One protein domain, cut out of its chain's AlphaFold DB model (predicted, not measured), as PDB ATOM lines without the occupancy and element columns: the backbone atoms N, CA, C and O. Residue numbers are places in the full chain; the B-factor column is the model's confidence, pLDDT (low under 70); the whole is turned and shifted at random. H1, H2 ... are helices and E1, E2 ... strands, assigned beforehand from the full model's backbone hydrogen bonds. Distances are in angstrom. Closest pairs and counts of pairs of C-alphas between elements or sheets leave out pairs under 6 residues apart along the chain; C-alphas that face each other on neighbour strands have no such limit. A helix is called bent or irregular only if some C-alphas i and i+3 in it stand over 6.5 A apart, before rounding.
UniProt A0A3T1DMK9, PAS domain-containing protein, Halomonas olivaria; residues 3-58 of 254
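Overview. This is residues 3 to 58 of the 254 residues of the protein "PAS domain-containing protein" of Halomonas olivaria (UniProt A0A3T1DMK9). The main picture is one long, strongly twisted sheet of four strands, made of a three-strand meander E2 E3 E4 with the short strand E1 added beside E4. Short H1 sits near one end of the sheet, beside the start of E2, short H2 follows E4 at the other end, and residues 6 to 15 loop from E1 at one edge of the sheet round to H1. The printed part has 56 residues, with named elements in the order E1, H1, E2, E3, E4, H2, two helices and four strands; the sheet's order is E1, E4, E3, E2, all antiparallel, and the class is mixed, helices and strands. The whole is only just compact, close to loose, with a radius of gyration of the C-alphas of 11.9 A, and its outline is elongated, with spans of 35 by 19 by 17 A.

Arrangement. E1, residues 3 to 5, is an edge strand, the antiparallel neighbour of E4, residues 46 to 53, with 146 degrees between their directions. The C-alphas of Pro 5 and Trp 46 face each other at 4.8 A, and N 4 and O 47 are within hydrogen-bond range at 3.3 A, as are N 47 and O 4 at 3.2 A. H1, residues 16 to 19, is on the sheet at a height of 7.6 A over it; it lies beside the strands and over none of them, but only just, since 2 of its 4 C-alphas fall on E3, residues 33 to 41. Its closest C-alphas to E2, residues 21 to 27, are those of Arg 16 and Gly 22, 7.3 A apart. E2, the other edge strand, and E3 form a hairpin, antiparallel at 151 degrees; N 24 and O 36 are 2.8 A apart and N 36 and O 24 also 2.8 A, both within hydrogen-bond range. E3 and E4 form the next hairpin, antiparallel at 159 degrees, with N 50 and O 37 within hydrogen-bond range at 2.8 A and N 41 and O 46 at 2.9 A. From edge to edge of the sheet the strands' lines turn by 70 degrees, and the way across it turns by 65 degrees. H2, residues 54 to 57, only grazes the sheet with these residues; its closest C-alphas to E3 are those of Ala 34 and Ile 54, 5.2 A apart. E1 is apart from E2 and from E3, and H1 is apart from H2. Both helices are too short for any O i to N i+4 pair; the one O i to N i+3 pair is not within range in H1 and is within range in H2.

Along the chain. E1 begins at C-alpha 3, at (28.026, -19.422, 138.223). H1 is irregular, but only just: C-alphas 16 and 19 are 6.7 A apart. E2 measures 18.9 A from first to last C-alpha. E3, the longest strand with nine residues, measures 25.4 A, from C-alpha 33 at (11.219, -17.362, 147.584) to C-alpha 41 at (36.378, -17.015, 144.162). E4 measures 22.5 A. H2 ends at C-alpha 57, at (13.672, -26.798, 152.660).

Size, cuts and confidence. The two C-alphas farthest apart are those of Ser 43 and Gln 58, at 35.5 A, while those of Met 3 and Gln 58 are 25.4 A apart. The printed part has no cut. The link from E1 to H1, ten residues, is short; the other links are tight. The mean pLDDT of the printed part is 70.1, with 21 residues under 70: residues 3 to 20, 29 to 30, and 58.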
ATOM      1  N   MET A   3      26.687 -19.997 138.276       64.81
ATOM      2  CA  MET A   3      28.026 -19.422 138.223       64.81
ATOM      3  C   MET A   3      28.001 -18.250 137.251       64.81
ATOM      4  O   MET A   3      27.727 -18.447 136.069       64.81
ATOM      5  N   CYS A   4      28.281 -17.043 137.741       65.00
ATOM      6  CA  CYS A   4      28.295 -15.839 136.912       65.00
ATOM      7  C   CYS A   4      29.636 -15.101 137.051       65.00
ATOM      8  O   CYS A   4      30.131 -14.938 138.174       65.00
ATOM      9  N   PRO A   5      30.225 -14.620 135.940       66.75
ATOM     10  CA  PRO A   5      31.392 -13.752 135.999       66.75
ATOM     11  C   PRO A   5      30.996 -12.389 136.581       66.75
ATOM     12  O   PRO A   5      29.960 -11.828 136.218       66.75
ATOM     13  N   VAL A   6      31.843 -11.822 137.446       62.59
ATOM     14  CA  VAL A   6      31.551 -10.582 138.200       62.59
ATOM     15  C   VAL A   6      31.201  -9.380 137.301       62.59
ATOM     16  O   VAL A   6      30.483  -8.480 137.723       62.59
ATOM     17  N   ARG A   7      31.640  -9.379 136.035       57.16
ATOM     18  CA  ARG A   7      31.417  -8.280 135.076       57.16
ATOM     19  C   ARG A   7      29.974  -8.150 134.556       57.16
ATOM     20  O   ARG A   7      29.638  -7.090 134.047       57.16
ATOM     21  N   ASN A   8      29.134  -9.182 134.694       55.94
ATOM     22  CA  ASN A   8      27.771  -9.220 134.129       55.94
ATOM     23  C   ASN A   8      26.650  -9.054 135.178       55.94
ATOM     24  O   ASN A   8      25.502  -9.413 134.921       55.94
ATOM     25  N   LEU A   9      26.961  -8.548 136.376       60.06
ATOM     26  CA  LEU A   9      25.994  -8.401 137.471       60.06
ATOM     27  C   LEU A   9      25.304  -7.023 137.436       60.06
ATOM     28  O   LEU A   9      25.938  -6.005 137.172       60.06
ATOM     29  N   THR A  10      23.996  -6.983 137.714       54.06
ATOM     30  CA  THR A  10      23.197  -5.744 137.711       54.06
ATOM     31  C   THR A  10      23.585  -4.796 138.864       54.06
ATOM     32  O   THR A  10      23.951  -5.262 139.948       54.06
ATOM     33  N   PRO A  11      23.479  -3.457 138.695       48.06
ATOM     34  CA  PRO A  11      24.112  -2.477 139.594       48.06
ATOM     35  C   PRO A  11      23.643  -2.523 141.057       48.06
ATOM     36  O   PRO A  11      24.403  -2.171 141.958       48.06
ATOM     37  N   GLY A  12      22.414  -2.990 141.310       53.53
ATOM     38  CA  GLY A  12      21.786  -3.005 142.639       53.53
ATOM     39  C   GLY A  12      22.404  -3.972 143.657       53.53
ATOM     40  O   GLY A  12      22.068  -3.908 144.836       53.53
ATOM     41  N   TRP A  13      23.314  -4.851 143.231       57.44
ATOM     42  CA  TRP A  13      23.910  -5.884 144.085       57.44
ATOM     43  C   TRP A  13      25.309  -5.526 144.607       57.44
ATOM     44  O   TRP A  13      25.799  -6.175 145.523       57.44
ATOM     45  N   THR A  14      25.938  -4.482 144.070       53.22
ATOM     46  CA  THR A  14      27.384  -4.190 144.163       53.22
ATOM     47  C   THR A  14      27.964  -4.028 145.575       53.22
ATOM     48  O   THR A  14      29.077  -4.490 145.813       53.22
ATOM     49  N   TRP A  15      27.241  -3.453 146.543       53.12
ATOM     50  CA  TRP A  15      27.789  -3.231 147.895       53.12
ATOM     51  C   TRP A  15      27.799  -4.481 148.785       53.12
ATOM     52  O   TRP A  15      28.602  -4.572 149.712       53.12
ATOM     53  N   ARG A  16      26.950  -5.473 148.495       53.84
ATOM     54  CA  ARG A  16      26.782  -6.669 149.336       53.84
ATOM     55  C   ARG A  16      27.939  -7.666 149.190       53.84
ATOM     56  O   ARG A  16      28.269  -8.367 150.137       53.84
ATOM     57  N   TRP A  17      28.603  -7.668 148.033       56.97
ATOM     58  CA  TRP A  17      29.670  -8.615 147.677       56.97
ATOM     59  C   TRP A  17      31.065  -8.228 148.172       56.97
ATOM     60  O   TRP A  17      31.963  -9.067 148.151       56.97
ATOM     61  N   MET A  18      31.257  -7.005 148.680       53.06
ATOM     62  CA  MET A  18      32.548  -6.581 149.250       53.06
ATOM     63  C   MET A  18      32.978  -7.437 150.457       53.06
ATOM     64  O   MET A  18      34.165  -7.513 150.758       53.06
ATOM     65  N   ALA A  19      32.042  -8.137 151.109       59.81
ATOM     66  CA  ALA A  19      32.309  -9.031 152.238       59.81
ATOM     67  C   ALA A  19      32.795 -10.447 151.839       59.81
ATOM     68  O   ALA A  19      33.062 -11.273 152.711       59.81
ATOM     69  N   GLY A  20      32.909 -10.773 150.542       63.50
ATOM     70  CA  GLY A  20      33.427 -12.059 150.038       63.50
ATOM     71  C   GLY A  20      32.504 -13.282 150.215       63.50
ATOM     72  O   GLY A  20      32.615 -14.242 149.447       63.50
ATOM     73  N   ARG A  21      31.574 -13.254 151.178       73.50
ATOM     74  CA  ARG A  21      30.467 -14.213 151.369       73.50
ATOM     75  C   ARG A  21      29.241 -13.488 151.919       73.50
ATOM     76  O   ARG A  21      29.388 -12.514 152.654       73.50
ATOM     77  N   GLY A  22      28.052 -13.985 151.603       75.75
ATOM     78  CA  GLY A  22      26.817 -13.433 152.144       75.75
ATOM     79  C   GLY A  22      25.619 -14.342 151.921       75.75
ATOM     80  O   GLY A  22      25.564 -15.098 150.950       75.75
ATOM     81  N   ASP A  23      24.650 -14.219 152.824       78.81
ATOM     82  CA  ASP A  23      23.382 -14.935 152.760       78.81
ATOM     83  C   ASP A  23      22.236 -13.959 152.467       78.81
ATOM     84  O   ASP A  23      22.267 -12.769 152.810       78.81
ATOM     85  N   ALA A  24      21.228 -14.447 151.757       75.75
ATOM     86  CA  ALA A  24      20.105 -13.668 151.275       75.75
ATOM     87  C   ALA A  24      18.823 -14.479 151.258       75.75
ATOM     88  O   ALA A  24      18.829 -15.664 150.942       75.75
ATOM     89  N   VAL A  25      17.707 -13.796 151.478       77.44
ATOM     90  CA  VAL A  25      16.403 -14.285 151.038       77.44
ATOM     91  C   VAL A  25      15.999 -13.442 149.841       77.44
ATOM     92  O   VAL A  25      16.057 -12.213 149.903       77.44
ATOM     93  N   GLY A  26      15.642 -14.088 148.739       75.12
ATOM     94  CA  GLY A  26      15.263 -13.395 147.516       75.12
ATOM     95  C   GLY A  26      14.383 -14.261 146.632       75.12
ATOM     96  O   GLY A  26      14.412 -15.490 146.719       75.12
ATOM     97  N   GLN A  27      13.598 -13.614 145.777       73.75
ATOM     98  CA  GLN A  27      12.780 -14.306 144.787       73.75
ATOM     99  C   GLN A  27      13.668 -14.845 143.659       73.75
ATOM    100  O   GLN A  27      14.569 -14.155 143.176       73.75
ATOM    101  N   LEU A  28      13.425 -16.089 143.250       71.50
ATOM    102  CA  LEU A  28      13.949 -16.637 142.002       71.50
ATOM    103  C   LEU A  28      13.323 -15.903 140.813       71.50
ATOM    104  O   LEU A  28      12.251 -15.315 140.916       71.50
ATOM    105  N   VAL A  29      13.947 -16.036 139.643       66.62
ATOM    106  CA  VAL A  29      13.389 -15.567 138.358       66.62
ATOM    107  C   VAL A  29      11.994 -16.168 138.084       66.62
ATOM    108  O   VAL A  29      11.196 -15.583 137.366       66.62
ATOM    109  N   GLN A  30      11.679 -17.308 138.708       68.06
ATOM    110  CA  GLN A  30      10.382 -17.995 138.666       68.06
ATOM    111  C   GLN A  30       9.384 -17.546 139.759       68.06
ATOM    112  O   GLN A  30       8.318 -18.136 139.878       68.06
ATOM    113  N   GLY A  31       9.700 -16.522 140.561       73.75
ATOM    114  CA  GLY A  31       8.808 -15.948 141.581       73.75
ATOM    115  C   GLY A  31       8.801 -16.655 142.944       73.75
ATOM    116  O   GLY A  31       8.270 -16.109 143.910       73.75
ATOM    117  N   GLU A  32       9.417 -17.834 143.074       77.94
ATOM    118  CA  GLU A  32       9.515 -18.538 144.359       77.94
ATOM    119  C   GLU A  32      10.575 -17.921 145.281       77.94
ATOM    120  O   GLU A  32      11.680 -17.582 144.854       77.94
ATOM    121  N   MET A  33      10.261 -17.807 146.572       76.31
ATOM    122  CA  MET A  33      11.219 -17.362 147.584       76.31
ATOM    123  C   MET A  33      12.237 -18.473 147.869       76.31
ATOM    124  O   MET A  33      11.868 -19.597 148.217       76.31
ATOM    125  N   ALA A  34      13.524 -18.149 147.769       82.25
ATOM    126  CA  ALA A  34      14.610 -19.063 148.103       82.25
ATOM    127  C   ALA A  34      15.626 -18.420 149.037       82.25
ATOM    128  O   ALA A  34      15.869 -17.208 149.006       82.25
ATOM    129  N   LEU A  35      16.264 -19.282 149.821       83.94
ATOM    130  CA  LEU A  35      17.494 -18.950 150.514       83.94
ATOM    131  C   LEU A  35      18.633 -19.019 149.502       83.94
ATOM    132  O   LEU A  35      18.807 -20.021 148.806       83.94
ATOM    133  N   GLN A  36      19.380 -17.932 149.398       82.00
ATOM    134  CA  GLN A  36      20.503 -17.805 148.487       82.00
ATOM    135  C   GLN A  36      21.749 -17.576 149.331       82.00
ATOM    136  O   GLN A  36      21.813 -16.613 150.091       82.00
ATOM    137  N   SER A  37      22.733 -18.457 149.201       82.12
ATOM    138  CA  SER A  37      24.050 -18.264 149.803       82.12
ATOM    139  C   SER A  37      25.071 -18.164 148.693       82.12
ATOM    140  O   SER A  37      25.003 -18.905 147.705       82.12
ATOM    141  N   TYR A  38      25.997 -17.227 148.830       79.31
ATOM    142  CA  TYR A  38      26.991 -16.986 147.807       79.31
ATOM    143  C   TYR A  38      28.405 -16.891 148.356       79.31
ATOM    144  O   TYR A  38      28.653 -16.425 149.470       79.31
ATOM    145  N   SER A  39      29.359 -17.287 147.520       80.12
ATOM    146  CA  SER A  39      30.785 -17.129 147.791       80.12
ATOM    147  C   SER A  39      31.523 -16.661 146.545       80.12
ATOM    148  O   SER A  39      31.219 -17.084 145.425       80.12
ATOM    149  N   GLN A  40      32.482 -15.759 146.740       77.31
ATOM    150  CA  GLN A  40      33.323 -15.253 145.663       77.31
ATOM    151  C   GLN A  40      34.665 -15.989 145.624       77.31
ATOM    152  O   GLN A  40      35.341 -16.144 146.641       77.31
ATOM    153  N   VAL A  41      35.074 -16.400 144.423       81.44
ATOM    154  CA  VAL A  41      36.378 -17.015 144.162       81.44
ATOM    155  C   VAL A  41      37.306 -15.958 143.562       81.44
ATOM    156  O   VAL A  41      37.257 -15.660 142.365       81.44
ATOM    157  N   TRP A  42      38.148 -15.369 144.416       71.31
ATOM    158  CA  TRP A  42      39.025 -14.239 144.077       71.31
ATOM    159  C   TRP A  42      40.023 -14.539 142.956       71.31
ATOM    160  O   TRP A  42      40.299 -13.662 142.145       71.31
ATOM    161  N   SER A  43      40.520 -15.777 142.869       74.56
ATOM    162  CA  SER A  43      41.519 -16.184 141.873       74.56
ATOM    163  C   SER A  43      41.004 -16.153 140.432       74.56
ATOM    164  O   SER A  43      41.801 -16.000 139.512       74.56
ATOM    165  N   ALA A  44      39.690 -16.281 140.229       72.19
ATOM    166  CA  ALA A  44      39.086 -16.340 138.901       72.19
ATOM    167  C   ALA A  44      38.143 -15.159 138.602       72.19
ATOM    168  O   ALA A  44      37.809 -14.928 137.441       72.19
ATOM    169  N   GLY A  45      37.672 -14.420 139.617       71.75
ATOM    170  CA  GLY A  45      36.659 -13.366 139.445       71.75
ATOM    171  C   GLY A  45      35.238 -13.904 139.229       71.75
ATOM    172  O   GLY A  45      34.437 -13.288 138.523       71.75
ATOM    173  N   TRP A  46      34.934 -15.067 139.814       76.50
ATOM    174  CA  TRP A  46      33.638 -15.740 139.701       76.50
ATOM    175  C   TRP A  46      32.890 -15.686 141.024       76.50
ATOM    176  O   TRP A  46      33.484 -15.773 142.102       76.50
ATOM    177  N   VAL A  47      31.570 -15.594 140.922       74.88
ATOM    178  CA  VAL A  47      30.651 -15.733 142.043       74.88
ATOM    179  C   VAL A  47      29.876 -17.030 141.877       74.88
ATOM    180  O   VAL A  47      29.309 -17.301 140.816       74.88
ATOM    181  N   VAL A  48      29.841 -17.816 142.947       78.44
ATOM    182  CA  VAL A  48      29.089 -19.063 143.021       78.44
ATOM    183  C   VAL A  48      27.931 -18.870 143.985       78.44
ATOM    184  O   VAL A  48      28.153 -18.608 145.168       78.44
ATOM    185  N   GLY A  49      26.705 -19.007 143.478       78.75
ATOM    186  CA  GLY A  49      25.477 -18.947 144.267       78.75
ATOM    187  C   GLY A  49      24.793 -20.310 144.360       78.75
ATOM    188  O   GLY A  49      24.545 -20.977 143.343       78.75
ATOM    189  N   LEU A  50      24.460 -20.717 145.583       79.69
ATOM    190  CA  LEU A  50      23.546 -21.818 145.852       79.69
ATOM    191  C   LEU A  50      22.164 -21.238 146.155       79.69
ATOM    192  O   LEU A  50      22.037 -20.332 146.973       79.69
ATOM    193  N   TYR A  51      21.142 -21.763 145.487       77.25
ATOM    194  CA  TYR A  51      19.758 -21.325 145.630       77.25
ATOM    195  C   TYR A  51      18.964 -22.528 146.120       77.25
ATOM    196  O   TYR A  51      18.902 -23.536 145.415       77.25
ATOM    197  N   LEU A  52      18.410 -22.435 147.326       81.19
ATOM    198  CA  LEU A  52      17.587 -23.476 147.931       81.19
ATOM    199  C   LEU A  52      16.142 -22.961 148.063       81.19
ATOM    200  O   LEU A  52      15.901 -22.057 148.871       81.19
ATOM    201  N   PRO A  53      15.183 -23.495 147.282       79.50
ATOM    202  CA  PRO A  53      13.777 -23.109 147.378       79.50
ATOM    203  C   PRO A  53      13.220 -23.388 148.779       79.50
ATOM    204  O   PRO A  53      13.427 -24.476 149.326       79.50
ATOM    205  N   ILE A  54      12.480 -22.437 149.364       75.88
ATOM    206  CA  ILE A  54      11.911 -22.597 150.717       75.88
ATOM    207  C   ILE A  54      10.900 -23.758 150.764       75.88
ATOM    208  O   ILE A  54      10.814 -24.456 151.771       75.88
ATOM    209  N   SER A  55      10.203 -24.028 149.657       72.06
ATOM    210  CA  SER A  55       9.300 -25.175 149.488       72.06
ATOM    211  C   SER A  55      10.010 -26.529 149.643       72.06
ATOM    212  O   SER A  55       9.454 -27.451 150.233       72.06
ATOM    213  N   GLN A  56      11.260 -26.645 149.181       72.25
ATOM    214  CA  GLN A  56      12.072 -27.857 149.337       72.25
ATOM    215  C   GLN A  56      12.717 -27.955 150.718       72.25
ATOM    216  O   GLN A  56      12.814 -29.051 151.267       72.25
ATOM    217  N   ALA A  57      13.110 -26.824 151.311       71.56
ATOM    218  CA  ALA A  57      13.672 -26.798 152.660       71.56
ATOM    219  C   ALA A  57      12.682 -27.325 153.720       71.56
ATOM    220  O   ALA A  57      13.110 -27.861 154.734       71.56
ATOM    221  N   GLN A  58      11.371 -27.225 153.471       67.25
ATOM    222  CA  GLN A  58      10.319 -27.706 154.374       67.25
ATOM    223  C   GLN A  58      10.015 -29.210 154.265       67.25
ATOM    224  O   GLN A  58       9.472 -29.774 155.216       67.25
TER     225      GLN A  58